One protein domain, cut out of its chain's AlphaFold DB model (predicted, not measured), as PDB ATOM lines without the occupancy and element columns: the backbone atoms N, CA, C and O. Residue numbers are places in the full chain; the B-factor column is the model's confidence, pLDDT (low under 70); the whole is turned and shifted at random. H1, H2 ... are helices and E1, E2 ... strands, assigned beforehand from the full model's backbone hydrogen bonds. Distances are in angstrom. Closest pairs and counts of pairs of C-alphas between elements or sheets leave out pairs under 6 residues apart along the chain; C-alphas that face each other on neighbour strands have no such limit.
ATOM      1  N   ALA A 212     161.269 106.257 111.405       86.56
ATOM      2  CA  ALA A 212     161.416 104.953 112.050       86.56
ATOM      3  C   ALA A 212     161.379 105.073 113.579       86.56
ATOM      4  O   ALA A 212     160.936 104.136 114.247       86.56
ATOM      5  N   GLU A 213     161.790 106.225 114.124       88.44
ATOM      6  CA  GLU A 213     161.695 106.525 115.549       88.44
ATOM      7  C   GLU A 213     160.226 106.765 115.939       88.44
ATOM      8  O   GLU A 213     159.660 107.846 115.737       88.44
ATOM      9  N   LEU A 214     159.582 105.747 116.520       89.88
ATOM     10  CA  LEU A 214     158.146 105.803 116.808       89.88
ATOM     11  C   LEU A 214     157.768 106.900 117.808       89.88
ATOM     12  O   LEU A 214     156.613 107.332 117.813       89.88
ATOM     13  N   ASP A 215     158.680 107.328 118.683       90.38
ATOM     14  CA  ASP A 215     158.438 108.411 119.650       90.38
ATOM     15  C   ASP A 215     158.293 109.765 118.955       90.38
ATOM     16  O   ASP A 215     157.340 110.495 119.232       90.38
ATOM     17  N   GLN A 216     159.158 110.060 117.983       89.88
ATOM     18  CA  GLN A 216     159.083 111.297 117.200       89.88
ATOM     19  C   GLN A 216     157.864 111.309 116.272       89.88
ATOM     20  O   GLN A 216     157.164 112.323 116.166       89.88
ATOM     21  N   ALA A 217     157.562 110.166 115.647       92.19
ATOM     22  CA  ALA A 217     156.336 110.001 114.873       92.19
ATOM     23  C   ALA A 217     155.101 110.266 115.754       92.19
ATOM     24  O   ALA A 217     154.217 111.029 115.374       92.19
ATOM     25  N   HIS A 218     155.072 109.710 116.970       93.50
ATOM     26  CA  HIS A 218     153.971 109.915 117.908       93.50
ATOM     27  C   HIS A 218     153.846 111.360 118.409       93.50
ATOM     28  O   HIS A 218     152.733 111.887 118.478       93.50
ATOM     29  N   ALA A 219     154.965 112.019 118.720       94.12
ATOM     30  CA  ALA A 219     154.983 113.436 119.077       94.12
ATOM     31  C   ALA A 219     154.403 114.305 117.950       94.12
ATOM     32  O   ALA A 219     153.594 115.193 118.210       94.12
ATOM     33  N   SER A 220     154.719 113.980 116.693       95.75
ATOM     34  CA  SER A 220     154.168 114.678 115.526       95.75
ATOM     35  C   SER A 220     152.653 114.502 115.392       95.75
ATOM     36  O   SER A 220     151.956 115.468 115.104       95.75
ATOM     37  N   VAL A 221     152.111 113.312 115.678       96.19
ATOM     38  CA  VAL A 221     150.648 113.102 115.674       96.19
ATOM     39  C   VAL A 221     149.953 113.863 116.803       96.19
ATOM     40  O   VAL A 221     148.888 114.440 116.589       96.19
ATOM     41  N   LYS A 222     150.562 113.934 117.994       96.31
ATOM     42  CA  LYS A 222     150.056 114.798 119.075       96.31
ATOM     43  C   LYS A 222     150.049 116.265 118.663       96.31
ATOM     44  O   LYS A 222     149.074 116.956 118.943       96.31
ATOM     45  N   ARG A 223     151.104 116.720 117.985       96.12
ATOM     46  CA  ARG A 223     151.197 118.099 117.516       96.12
ATOM     47  C   ARG A 223     150.147 118.413 116.452       96.12
ATOM     48  O   ARG A 223     149.474 119.426 116.583       96.12
ATOM     49  N   LEU A 224     149.915 117.510 115.494       95.69
ATOM     50  CA  LEU A 224     148.827 117.630 114.509       95.69
ATOM     51  C   LEU A 224     147.461 117.849 115.170       95.69
ATOM     52  O   LEU A 224     146.696 118.685 114.708       95.69
ATOM     53  N   ARG A 225     147.162 117.154 116.278       93.88
ATOM     54  CA  ARG A 225     145.892 117.322 117.015       93.88
ATOM     55  C   ARG A 225     145.725 118.710 117.637       93.88
ATOM     56  O   ARG A 225     144.605 119.143 117.854       93.88
ATOM     57  N   GLN A 226     146.816 119.414 117.912       92.75
ATOM     58  CA  GLN A 226     146.770 120.771 118.459       92.75
ATOM     59  C   GLN A 226     146.586 121.844 117.375       92.75
ATOM     60  O   GLN A 226     146.387 123.009 117.709       92.75
ATOM     61  N   ILE A 227     146.690 121.482 116.092       91.81
ATOM     62  CA  ILE A 227     146.501 122.411 114.979       91.81
ATOM     63  C   ILE A 227     145.009 122.462 114.651       91.81
ATOM     64  O   ILE A 227     144.423 121.484 114.190       91.81
ATOM     65  N   ASN A 228     144.395 123.621 114.878       87.06
ATOM     66  CA  ASN A 228     142.987 123.858 114.580       87.06
ATOM     67  C   ASN A 228     142.799 124.292 113.114       87.06
ATOM     68  O   ASN A 228     142.430 125.433 112.858       87.06
ATOM     69  N   ASP A 229     143.094 123.396 112.170       88.88
ATOM     70  CA  ASP A 229     142.894 123.600 110.727       88.88
ATOM     71  C   ASP A 229     142.318 122.319 110.090       88.88
ATOM     72  O   ASP A 229     142.873 121.241 110.321       88.88
ATOM     73  N   PRO A 230     141.246 122.386 109.278       89.25
ATOM     74  CA  PRO A 230     140.584 121.201 108.719       89.25
ATOM     75  C   PRO A 230     141.489 120.342 107.820       89.25
ATOM     76  O   PRO A 230     141.209 119.159 107.615       89.25
ATOM     77  N   ALA A 231     142.611 120.871 107.319       90.31
ATOM     78  CA  ALA A 231     143.579 120.103 106.541       90.31
ATOM     79  C   ALA A 231     144.270 118.982 107.345       90.31
ATOM     80  O   ALA A 231     144.903 118.113 106.739       90.31
ATOM     81  N   VAL A 232     144.128 118.940 108.678       93.94
ATOM     82  CA  VAL A 232     144.600 117.811 109.504       93.94
ATOM     83  C   VAL A 232     143.728 116.559 109.374       93.94
ATOM     84  O   VAL A 232     144.226 115.453 109.572       93.94
ATOM     85  N   VAL A 233     142.448 116.698 109.009       91.81
ATOM     86  CA  VAL A 233     141.500 115.574 108.893       91.81
ATOM     87  C   VAL A 233     142.005 114.488 107.933       91.81
ATOM     88  O   VAL A 233     142.151 113.348 108.382       91.81
ATOM     89  N   PRO A 234     142.357 114.783 106.662       93.50
ATOM     90  CA  PRO A 234     142.882 113.758 105.756       93.50
ATOM     91  C   PRO A 234     144.188 113.125 106.261       93.50
ATOM     92  O   PRO A 234     144.446 111.956 105.981       93.50
ATOM     93  N   VAL A 235     144.991 113.852 107.048       94.94
ATOM     94  CA  VAL A 235     146.215 113.315 107.662       94.94
ATOM     95  C   VAL A 235     145.887 112.297 108.750       94.94
ATOM     96  O   VAL A 235     146.512 111.239 108.808       94.94
ATOM     97  N   PHE A 236     144.892 112.564 109.599       95.44
ATOM     98  CA  PHE A 236     144.453 111.593 110.601       95.44
ATOM     99  C   PHE A 236     143.849 110.338 109.974       95.44
ATOM    100  O   PHE A 236     144.142 109.239 110.445       95.44
ATOM    101  N   VAL A 237     143.071 110.488 108.896       94.25
ATOM    102  CA  VAL A 237     142.572 109.345 108.116       94.25
ATOM    103  C   VAL A 237     143.744 108.508 107.600       94.25
ATOM    104  O   VAL A 237     143.785 107.302 107.826       94.25
ATOM    105  N   GLU A 238     144.751 109.143 106.995       94.56
ATOM    106  CA  GLU A 238     145.931 108.446 106.480       94.56
ATOM    107  C   GLU A 238     146.687 107.669 107.571       94.56
ATOM    108  O   GLU A 238     147.038 106.507 107.354       94.56
ATOM    109  N   ILE A 239     146.886 108.274 108.751       94.12
ATOM    110  CA  ILE A 239     147.545 107.643 109.910       94.12
ATOM    111  C   ILE A 239     146.757 106.423 110.413       94.12
ATOM    112  O   ILE A 239     147.355 105.435 110.851       94.12
ATOM    113  N   LEU A 240     145.422 106.477 110.384       91.69
ATOM    114  CA  LEU A 240     144.580 105.354 110.794       91.69
ATOM    115  C   LEU A 240     144.630 104.201 109.796       91.69
ATOM    116  O   LEU A 240     144.766 103.053 110.229       91.69
ATOM    117  N   SER A 241     144.539 104.510 108.501       89.44
ATOM    118  CA  SER A 241     144.498 103.524 107.416       89.44
ATOM    119  C   SER A 241     145.853 102.873 107.141       89.44
ATOM    120  O   SER A 241     145.896 101.725 106.703       89.44
ATOM    121  N   HIS A 242     146.959 103.565 107.422       89.19
ATOM    122  CA  HIS A 242     148.311 103.065 107.170       89.19
ATOM    123  C   HIS A 242     149.155 103.113 108.454       89.19
ATOM    124  O   HIS A 242     149.957 104.032 108.649       89.19
ATOM    125  N   PRO A 243     148.993 102.119 109.351       82.62
ATOM    126  CA  PRO A 243     149.739 102.046 110.600       82.62
ATOM    127  C   PRO A 243     151.245 102.083 110.350       82.62
ATOM    128  O   PRO A 243     151.802 101.209 109.682       82.62
ATOM    129  N   ARG A 244     151.933 103.066 110.932       86.75
ATOM    130  CA  ARG A 244     153.395 103.096 110.889       86.75
ATOM    131  C   ARG A 244     153.965 101.976 111.761       86.75
ATOM    132  O   ARG A 244     153.661 101.917 112.951       86.75
ATOM    133  N   LYS A 245     154.847 101.157 111.191       87.56
ATOM    134  CA  LYS A 245     155.743 100.255 111.931       87.56
ATOM    135  C   LYS A 245     157.095 100.908 112.151       87.56
ATOM    136  O   LYS A 245     157.518 101.702 111.326       87.56
ATOM    137  N   GLY A 246     157.793 100.613 113.225       87.06
ATOM    138  CA  GLY A 246     159.118 101.178 113.462       87.06
ATOM    139  C   GLY A 246     159.819 100.445 114.580       87.06
ATOM    140  O   GLY A 246     159.405  99.349 114.939       87.06
ATOM    141  N   PHE A 247     160.864 101.049 115.134       83.00
ATOM    142  CA  PHE A 247     161.675 100.393 116.152       83.00
ATOM    143  C   PHE A 247     161.497 101.054 117.515       83.00
ATOM    144  O   PHE A 247     161.467 102.284 117.622       83.00
ATOM    145  N   VAL A 248     161.397 100.229 118.556       81.31
ATOM    146  CA  VAL A 248     161.413 100.651 119.963       81.31
ATOM    147  C   VAL A 248     162.595 100.011 120.695       81.31
ATOM    148  O   VAL A 248     163.012  98.911 120.321       81.31
ATOM    149  N   PRO A 249     163.151 100.657 121.738       80.94
ATOM    150  CA  PRO A 249     164.190 100.048 122.561       80.94
ATOM    151  C   PRO A 249     163.664  98.784 123.251       80.94
ATOM    152  O   PRO A 249     162.667  98.836 123.971       80.94
ATOM    153  N   GLY A 250     164.333  97.654 123.034       84.12
ATOM    154  CA  GLY A 250     164.049  96.383 123.692       84.12
ATOM    155  C   GLY A 250     165.248  95.875 124.501       84.12
ATOM    156  O   GLY A 250     166.377  96.320 124.288       84.12
ATOM    157  N   PRO A 251     165.031  94.913 125.415       78.62
ATOM    158  CA  PRO A 251     166.076  94.391 126.303       78.62
ATOM    159  C   PRO A 251     167.232  93.695 125.564       78.62
ATOM    160  O   PRO A 251     168.326  93.599 126.107       78.62
ATOM    161  N   ALA A 252     167.007  93.238 124.328       85.75
ATOM    162  CA  ALA A 252     168.005  92.579 123.481       85.75
ATOM    163  C   ALA A 252     168.367  93.391 122.216       85.75
ATOM    164  O   ALA A 252     168.991  92.856 121.304       85.75
ATOM    165  N   GLY A 253     167.956  94.663 122.137       82.44
ATOM    166  CA  GLY A 253     168.117  95.513 120.953       82.44
ATOM    167  C   GLY A 253     166.791  96.083 120.430       82.44
ATOM    168  O   GLY A 253     165.755  95.930 121.082       82.44
ATOM    169  N   PRO A 254     166.805  96.779 119.278       84.25
ATOM    170  CA  PRO A 254     165.607  97.377 118.697       84.25
ATOM    171  C   PRO A 254     164.584  96.308 118.299       84.25
ATOM    172  O   PRO A 254     164.907  95.384 117.555       84.25
ATOM    173  N   LEU A 255     163.346  96.446 118.771       85.31
ATOM    174  CA  LEU A 255     162.226  95.574 118.407       85.31
ATOM    175  C   LEU A 255     161.309  96.296 117.425       85.31
ATOM    176  O   LEU A 255     161.005  97.474 117.620       85.31
ATOM    177  N   GLU A 256     160.857  95.594 116.387       84.94
ATOM    178  CA  GLU A 256     159.836  96.124 115.486       84.94
ATOM    179  C   GLU A 256     158.483  96.173 116.210       84.94
ATOM    180  O   GLU A 256     158.054  95.196 116.825       84.94
ATOM    181  N   ALA A 257     157.818  97.322 116.155       85.38
ATOM    182  CA  ALA A 257     156.535  97.553 116.800       85.38
ATOM    183  C   ALA A 257     155.617  98.414 115.927       85.38
ATOM    184  O   ALA A 257     156.068  99.255 115.144       85.38
ATOM    185  N   ASP A 258     154.310  98.241 116.113       86.12
ATOM    186  CA  ASP A 258     153.291  99.067 115.475       86.12
ATOM    187  C   ASP A 258     153.040 100.344 116.292       86.12
ATOM    188  O   ASP A 258     152.944 100.331 117.522       86.12
ATOM    189  N   ASN A 259     152.853 101.478 115.617       86.38
ATOM    190  CA  ASN A 259     152.585 102.766 116.257       86.38
ATOM    191  C   ASN A 259     151.100 102.942 116.640       86.38
ATOM    192  O   ASN A 259     150.484 103.982 116.382       86.38
ATOM    193  N   ALA A 260     150.509 101.930 117.282       87.25
ATOM    194  CA  ALA A 260     149.096 101.903 117.668       87.25
ATOM    195  C   ALA A 260     148.688 103.101 118.549       87.25
ATOM    196  O   ALA A 260     147.582 103.631 118.454       87.25
ATOM    197  N   ARG A 261     149.607 103.619 119.376       90.75
ATOM    198  CA  ARG A 261     149.382 104.844 120.166       90.75
ATOM    199  C   ARG A 261     149.108 106.086 119.313       90.75
ATOM    200  O   ARG A 261     148.321 106.928 119.729       90.75
ATOM    201  N   SER A 262     149.712 106.208 118.133       93.88
ATOM    202  CA  SER A 262     149.465 107.344 117.238       93.88
ATOM    203  C   SER A 262     148.110 107.231 116.559       93.88
ATOM    204  O   SER A 262     147.406 108.230 116.453       93.88
ATOM    205  N   ARG A 263     147.690 106.007 116.219       93.19
ATOM    206  CA  ARG A 263     146.340 105.730 115.710       93.19
ATOM    207  C   ARG A 263     145.269 106.150 116.715       93.19
ATOM    208  O   ARG A 263     144.335 106.849 116.352       93.19
ATOM    209  N   ARG A 264     145.456 105.835 118.001       92.75
ATOM    210  CA  ARG A 264     144.544 106.280 119.072       92.75
ATOM    211  C   ARG A 264     144.424 107.807 119.159       92.75
ATOM    212  O   ARG A 264     143.325 108.320 119.344       92.75
ATOM    213  N   VAL A 265     145.531 108.540 119.001       93.81
ATOM    214  CA  VAL A 265     145.511 110.016 118.987       93.81
ATOM    215  C   VAL A 265     144.806 110.553 117.742       93.81
ATOM    216  O   VAL A 265     143.984 111.455 117.872       93.81
ATOM    217  N   ALA A 266     145.091 109.989 116.565       93.31
ATOM    218  CA  ALA A 266     144.449 110.376 115.310       93.31
ATOM    219  C   ALA A 266     142.932 110.138 115.347       93.31
ATOM    220  O   ALA A 266     142.167 111.017 114.964       93.31
ATOM    221  N   LEU A 267     142.495 108.997 115.894       91.31
ATOM    222  CA  LEU A 267     141.081 108.689 116.105       91.31
ATOM    223  C   LEU A 267     140.403 109.742 116.990       91.31
ATOM    224  O   LEU A 267     139.347 110.252 116.633       91.31
ATOM    225  N   GLY A 268     141.035 110.116 118.108       89.06
ATOM    226  CA  GLY A 268     140.537 111.192 118.968       89.06
ATOM    227  C   GLY A 268     140.450 112.541 118.249       89.06
ATOM    228  O   GLY A 268     139.472 113.258 118.426       89.06
ATOM    229  N   GLY A 269     141.428 112.862 117.395       87.38
ATOM    230  CA  GLY A 269     141.399 114.068 116.564       87.38
ATOM    231  C   GLY A 269     140.240 114.074 115.561       87.38
ATOM    232  O   GLY A 269     139.563 115.084 115.419       87.38
ATOM    233  N   LEU A 270     139.948 112.946 114.906       88.50
ATOM    234  CA  LEU A 270     138.813 112.840 113.977       88.50
ATOM    235  C   LEU A 270     137.462 113.087 114.655       88.50
ATOM    236  O   LEU A 270     136.597 113.741 114.069       88.50
ATOM    237  N   VAL A 271     137.292 112.600 115.887       84.12
ATOM    238  CA  VAL A 271     136.071 112.832 116.671       84.12
ATOM    239  C   VAL A 271     135.847 114.322 116.911       84.12
ATOM    240  O   VAL A 271     134.717 114.770 116.831       84.12
ATOM    241  N   GLU A 272     136.893 115.122 117.135       83.44
ATOM    242  CA  GLU A 272     136.751 116.563 117.399       83.44
ATOM    243  C   GLU A 272     136.215 117.352 116.189       83.44
ATOM    244  O   GLU A 272     135.424 118.284 116.357       83.44
ATOM    245  N   TRP A 273     136.584 116.963 114.966       82.62
ATOM    246  CA  TRP A 273     136.212 117.685 113.740       82.62
ATOM    247  C   TRP A 273     134.799 117.387 113.235       82.62
ATOM    248  O   TRP A 273     134.216 118.226 112.550       82.62
ATOM    249  N   HIS A 274     134.235 116.226 113.580       78.44
ATOM    250  CA  HIS A 274     132.874 115.811 113.215       78.44
ATOM    251  C   HIS A 274     132.551 115.836 111.701       78.44
ATOM    252  O   HIS A 274     131.393 115.899 111.319       78.44
ATOM    253  N   THR A 275     133.537 115.775 110.804       82.31
ATOM    254  CA  THR A 275     133.300 115.802 109.342       82.31
ATOM    255  C   THR A 275     132.791 114.457 108.790       82.31
ATOM    256  O   THR A 275     133.093 113.418 109.391       82.31
ATOM    257  N   PRO A 276     132.120 114.420 107.619       83.00
ATOM    258  CA  PRO A 276     131.739 113.171 106.956       83.00
ATOM    259  C   PRO A 276     132.921 112.224 106.710       83.00
ATOM    260  O   PRO A 276     132.800 111.025 106.974       83.00
ATOM    261  N   GLU A 277     134.085 112.740 106.288       85.38
ATOM    262  CA  GLU A 277     135.278 111.904 106.089       85.38
ATOM    263  C   GLU A 277     135.782 111.314 107.413       85.38
ATOM    264  O   GLU A 277     136.124 110.132 107.479       85.38
ATOM    265  N   ALA A 278     135.779 112.115 108.483       85.62
ATOM    266  CA  ALA A 278     136.135 111.655 109.825       85.62
ATOM    267  C   ALA A 278     135.218 110.521 110.300       85.62
ATOM    268  O   ALA A 278     135.712 109.488 110.749       85.62
ATOM    269  N   ARG A 279     133.894 110.672 110.149       86.06
ATOM    270  CA  ARG A 279     132.932 109.622 110.514       86.06
ATOM    271  C   ARG A 279     133.167 108.352 109.701       86.06
ATOM    272  O   ARG A 279     133.228 107.273 110.284       86.06
ATOM    273  N   ALA A 280     133.347 108.468 108.385       87.69
ATOM    274  CA  ALA A 280     133.608 107.321 107.515       87.69
ATOM    275  C   ALA A 280     134.871 106.551 107.942       87.69
ATOM    276  O   ALA A 280     134.847 105.322 108.037       87.69
ATOM    277  N   ALA A 281     135.950 107.262 108.276       89.25
ATOM    278  CA  ALA A 281     137.183 106.651 108.767       89.25
ATOM    279  C   ALA A 281     137.007 105.965 110.134       89.25
ATOM    280  O   ALA A 281     137.539 104.876 110.354       89.25
ATOM    281  N   VAL A 282     136.226 106.553 111.048       89.06
ATOM    282  CA  VAL A 282     135.909 105.933 112.346       89.06
ATOM    283  C   VAL A 282     135.059 104.668 112.159       89.06
ATOM    284  O   VAL A 282     135.338 103.659 112.803       89.06
ATOM    285  N   VAL A 283     134.076 104.669 111.249       88.88
ATOM    286  CA  VAL A 283     133.270 103.471 110.925       88.88
ATOM    287  C   VAL A 283     134.159 102.327 110.439       88.88
ATOM    288  O   VAL A 283     134.021 101.199 110.908       88.88
ATOM    289  N   GLN A 284     135.127 102.606 109.562       88.69
ATOM    290  CA  GLN A 284     136.066 101.583 109.085       88.69
ATOM    291  C   GLN A 284     136.888 100.953 110.224       88.69
ATOM    292  O   GLN A 284     137.210  99.766 110.164       88.69
ATOM    293  N   CYS A 285     137.174 101.706 111.292       89.69
ATOM    294  CA  CYS A 285     137.922 101.214 112.450       89.69
ATOM    295  C   CYS A 285     137.150 100.191 113.309       89.69
ATOM    296  O   CYS A 285     137.757  99.555 114.169       89.69
ATOM    297  N   GLN A 286     135.846  99.980 113.090       86.56
ATOM    298  CA  GLN A 286     135.094  98.909 113.764       86.56
ATOM    299  C   GLN A 286     135.572  97.505 113.365       86.56
ATOM    300  O   GLN A 286     135.401  96.556 114.128       86.56
ATOM    301  N   PHE A 287     136.194  97.379 112.192       87.62
ATOM    302  CA  PHE A 287     136.739  96.127 111.666       87.62
ATOM    303  C   PHE A 287     138.271  96.065 111.785       87.62
ATOM    304  O   PHE A 287     138.929  95.320 111.055       87.62
ATOM    305  N   ASP A 288     138.855  96.876 112.671       90.56
ATOM    306  CA  ASP A 288     140.301  96.928 112.852       90.56
ATOM    307  C   ASP A 288     140.865  95.663 113.515       90.56
ATOM    308  O   ASP A 288     140.192  94.973 114.282       90.56
ATOM    309  N   ARG A 289     142.143  95.374 113.249       88.25
ATOM    310  CA  ARG A 289     142.855  94.251 113.876       88.25
ATOM    311  C   ARG A 289     143.218  94.527 115.336       88.25
ATOM    312  O   ARG A 289     143.405  93.574 116.084       88.25
ATOM    313  N   ASP A 290     143.356  95.794 115.729       88.69
ATOM    314  CA  ASP A 290     143.654  96.194 117.105       88.69
ATOM    315  C   ASP A 290     142.352  96.325 117.924       88.69
ATOM    316  O   ASP A 290     141.572  97.258 117.694       88.69
ATOM    317  N   PRO A 291     142.115  95.458 118.932       90.12
ATOM    318  CA  PRO A 291     140.900  95.501 119.744       90.12
ATOM    319  C   PRO A 291     140.700  96.829 120.487       90.12
ATOM    320  O   PRO A 291     139.565  97.216 120.773       90.12
ATOM    321  N   GLN A 292     141.781  97.547 120.814       90.56
ATOM    322  CA  GLN A 292     141.675  98.855 121.461       90.56
ATOM    323  C   GLN A 292     141.163  99.919 120.491       90.56
ATOM    324  O   GLN A 292     140.383 100.778 120.899       90.56
ATOM    325  N   ILE A 293     141.575  99.858 119.221       91.12
ATOM    326  CA  ILE A 293     141.074 100.757 118.175       91.12
ATOM    327  C   ILE A 293     139.595 100.486 117.917       91.12
ATOM    328  O   ILE A 293     138.821 101.441 117.916       91.12
ATOM    329  N   VAL A 294     139.185  99.217 117.820       92.00
ATOM    330  CA  VAL A 294     137.768  98.833 117.678       92.00
ATOM    331  C   VAL A 294     136.930  99.395 118.828       92.00
ATOM    332  O   VAL A 294     135.912 100.049 118.600       92.00
ATOM    333  N   LYS A 295     137.385  99.207 120.074       91.38
ATOM    334  CA  LYS A 295     136.687  99.724 121.260       91.38
ATOM    335  C   LYS A 295     136.558 101.248 121.231       91.38
ATOM    336  O   LYS A 295     135.487 101.773 121.517       91.38
ATOM    337  N   LEU A 296     137.636 101.963 120.909       89.25
ATOM    338  CA  LEU A 296     137.614 103.426 120.852       89.25
ATOM    339  C   LEU A 296     136.762 103.945 119.690       89.25
ATOM    340  O   LEU A 296     136.106 104.969 119.849       89.25
ATOM    341  N   ALA A 297     136.738 103.249 118.553       89.00
ATOM    342  CA  ALA A 297     135.906 103.603 117.411       89.00
ATOM    343  C   ALA A 297     134.413 103.443 117.728       89.00
ATOM    344  O   ALA A 297     133.620 104.302 117.358       89.00
ATOM    345  N   ALA A 298     134.034 102.394 118.465       87.25
ATOM    346  CA  ALA A 298     132.661 102.223 118.937       87.25
ATOM    347  C   ALA A 298     132.213 103.401 119.820       87.25
ATOM    348  O   ALA A 298     131.197 104.022 119.526       87.25
ATOM    349  N   VAL A 299     133.022 103.777 120.820       87.06
ATOM    350  CA  VAL A 299     132.740 104.945 121.679       87.06
ATOM    351  C   VAL A 299     132.712 106.240 120.866       87.06
ATOM    352  O   VAL A 299     131.845 107.081 121.062       87.06
ATOM    353  N   ALA A 300     133.643 106.408 119.926       85.00
ATOM    354  CA  ALA A 300     133.680 107.569 119.048       85.00
ATOM    355  C   ALA A 300     132.374 107.728 118.258       85.00
ATOM    356  O   ALA A 300     131.860 108.836 118.180       85.00
ATOM    357  N   LEU A 301     131.814 106.641 117.716       82.50
ATOM    358  CA  LEU A 301     130.572 106.665 116.934       82.50
ATOM    359  C   LEU A 301     129.336 107.017 117.757       82.50
ATOM    360  O   LEU A 301     128.433 107.642 117.213       82.50
ATOM    361  N   GLU A 302     129.314 106.691 119.051       82.50
ATOM    362  CA  GLU A 302     128.265 107.160 119.969       82.50
ATOM    363  C   GLU A 302     128.292 108.688 120.142       82.50
ATOM    364  O   GLU A 302     127.257 109.303 120.391       82.50
ATOM    365  N   LEU A 303     129.465 109.310 119.984       75.12
ATOM    366  CA  LEU A 303     129.654 110.758 120.104       75.12
ATOM    367  C   LEU A 303     129.358 111.519 118.802       75.12
ATOM    368  O   LEU A 303     129.257 112.745 118.837       75.12
ATOM    369  N   PHE A 304     129.192 110.833 117.664       67.62
ATOM    370  CA  PHE A 304     128.752 111.476 116.424       67.62
ATOM    371  C   PHE A 304     127.223 111.640 116.430       67.62
ATOM    372  O   PHE A 304     126.499 110.641 116.442       67.62
ATOM    373  N   PRO A 305     126.688 112.869 116.351       54.81
ATOM    374  CA  PRO A 305     125.253 113.086 116.201       54.81
ATOM    375  C   PRO A 305     124.795 112.700 114.781       54.81
ATOM    376  O   PRO A 305     124.766 113.537 113.887       54.81
ATOM    377  N   GLY A 306     124.452 111.426 114.560       60.59
ATOM    378  CA  GLY A 306     123.796 110.932 113.337       60.59
ATOM    379  C   GLY A 306     124.475 111.318 112.010       60.59
ATOM    380  O   GLY A 306     125.700 111.437 111.927       60.59
ATOM    381  N   ASP A 307     123.674 111.484 110.950       53.44
ATOM    382  CA  ASP A 307     124.116 112.014 109.651       53.44
ATOM    383  C   ASP A 307     124.445 113.505 109.774       53.44
ATOM    384  O   ASP A 307     123.628 114.389 109.519       53.44
ATOM    385  N   TRP A 308     125.657 113.785 110.251       46.53
ATOM    386  CA  TRP A 308     126.141 115.142 110.441       46.53
ATOM    387  C   TRP A 308     126.467 115.810 109.099       46.53
ATOM    388  O   TRP A 308     127.508 115.563 108.492       46.53
ATOM    389  N   ASN A 309     125.590 116.730 108.699       50.75
ATOM    390  CA  ASN A 309     125.793 117.690 107.606       50.75
ATOM    391  C   ASN A 309     126.197 119.079 108.152       50.75
ATOM    392  O   ASN A 309     126.073 120.088 107.461       50.75
ATOM    393  N   GLY A 310     126.569 119.141 109.438       45.34
ATOM    394  CA  GLY A 310     126.720 120.373 110.205       45.34
ATOM    395  C   GLY A 310     128.110 121.003 110.101       45.34
ATOM    396  O   GLY A 310     129.066 120.387 109.619       45.34
ATOM    397  N   PRO A 311     128.256 122.251 110.559       46.16
ATOM    398  CA  PRO A 311     129.377 123.062 110.146       46.16
ATOM    399  C   PRO A 311     130.566 122.839 111.114       46.16
ATOM    400  O   PRO A 311     130.390 122.566 112.304       46.16
ATOM    401  N   THR A 312     131.789 122.884 110.575       53.00
ATOM    402  CA  THR A 312     133.081 122.663 111.266       53.00
ATOM    403  C   THR A 312     133.275 123.500 112.559       53.00
ATOM    404  O   THR A 312     132.540 124.461 112.814       53.00
ATOM    405  N   PRO A 313     134.279 123.201 113.408       49.62
ATOM    406  CA  PRO A 313     134.582 123.990 114.611       49.62
ATOM    407  C   PRO A 313     134.768 125.501 114.379       49.62
ATOM    408  O   PRO A 313     134.454 126.294 115.267       49.62
ATOM    409  N   GLU A 314     135.216 125.923 113.193       47.81
ATOM    410  CA  GLU A 314     135.326 127.345 112.826       47.81
ATOM    411  C   GLU A 314     133.953 128.015 112.712       47.81
ATOM    412  O   GLU A 314     133.720 129.099 113.242       47.81
ATOM    413  N   THR A 315     132.994 127.321 112.115       47.38
ATOM    414  CA  THR A 315     131.605 127.771 111.968       47.38
ATOM    415  C   THR A 315     130.783 127.714 113.256       47.38
ATOM    416  O   THR A 315     129.792 128.427 113.357       47.38
ATOM    417  N   ARG A 316     131.205 126.965 114.290       47.81
ATOM    418  CA  ARG A 316     130.617 127.079 115.645       47.81
ATOM    419  C   ARG A 316     130.938 128.415 116.328       47.81
ATOM    420  O   ARG A 316     130.261 128.771 117.286       47.81
ATOM    421  N   LYS A 317     131.967 129.137 115.862       43.38
ATOM    422  CA  LYS A 317     132.331 130.476 116.359       43.38
ATOM    423  C   LYS A 317     131.674 131.609 115.565       43.38
ATOM    424  O   LYS A 317     131.767 132.759 115.986       43.38
ATOM    425  N   ALA A 318     131.026 131.307 114.439       37.06
ATOM    426  CA  ALA A 318     130.270 132.296 113.685       37.06
ATOM    427  C   ALA A 318     128.913 132.543 114.376       37.06
ATOM    428  O   ALA A 318     128.257 131.579 114.780       37.06
TER     429      ALA A 318
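Overview. This is residues 212 to 318 of the 326 residues of an uncharacterized protein of Chloroflexi bacterium (UniProt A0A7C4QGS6). Five helices form a two-layered body, with a two-stranded hairpin, E1 and E2, at one end of its long axis and a tail without named elements, residues 303 to 318, toward the other. H1, H3 and H5 run side by side the same way, H3 in the middle, while H2 and H4 cover one side of H3 and run against it. The printed part has 107 residues, with five named helices and two named strands in the order H1 H2 E1 E2 H3 H4 H5. The sheet E1 - E2 is antiparallel and the class is mostly helix. The whole is compact, with a radius of gyration of the C-alphas of 15.0 A, and spans 54 by 27 by 16 A, only just elongated.

Arrangement. E1, residues 245 to 250, and E2, residues 253 to 258, form an antiparallel hairpin; N 248 and O 255 are 2.9 A apart, and N 257 and O 246 2.8 A, both within hydrogen-bond range. The closest C-alphas of E1 and H1, residues 214 to 225, are those of Gly 246 and Leu 214, 5.8 A apart. The hub is H3, residues 260 to 273, which touches four helices. H1 touches it, His 218 to Ser 262 being the closest C-alphas at 5.2 A, the same way at a shallow tilt of 5 degrees. H5, residues 291 to 302, touches H3 the same way at a shallow tilt of 6 degrees, with C-alphas 300 and 271 closest at 6.3 A. H2, residues 232 to 241, touches H3 opposite ways at a steep tilt of 39 degrees, with C-alphas 236 and 266 closest at 4.9 A. H4, residues 276 to 287, forms helical hairpins with H3, the closest C-alphas 278 and 270 being 5.1 A apart, and with H5, where 286 and 294 are closest at 4.7 A. H2, H3, H4 and H5 form an up-and-down bundle, each helix running against the one before. H1 and H5 are apart. Every O i to N i+4 pair is within hydrogen-bond range in H1, H2 and H5; H3 has 9 of 10 and H4 6 of 8.

Along the chain. H1 begins at C-alpha 214 (158.146, 105.803, 116.808). E1 is 14.9 A long and E2 16.2 A. H3 is the longest helix at 20.7 A; H4 measures 18.4 A. H5 ends at C-alpha 302 (128.265, 107.160, 119.969).

Size, cuts and confidence. The C-alphas of Ala 252 and Ala 318 are the farthest apart, 55.7 A. The printed part has no cut and no long link. Residues 304 to 318 have pLDDT under 70.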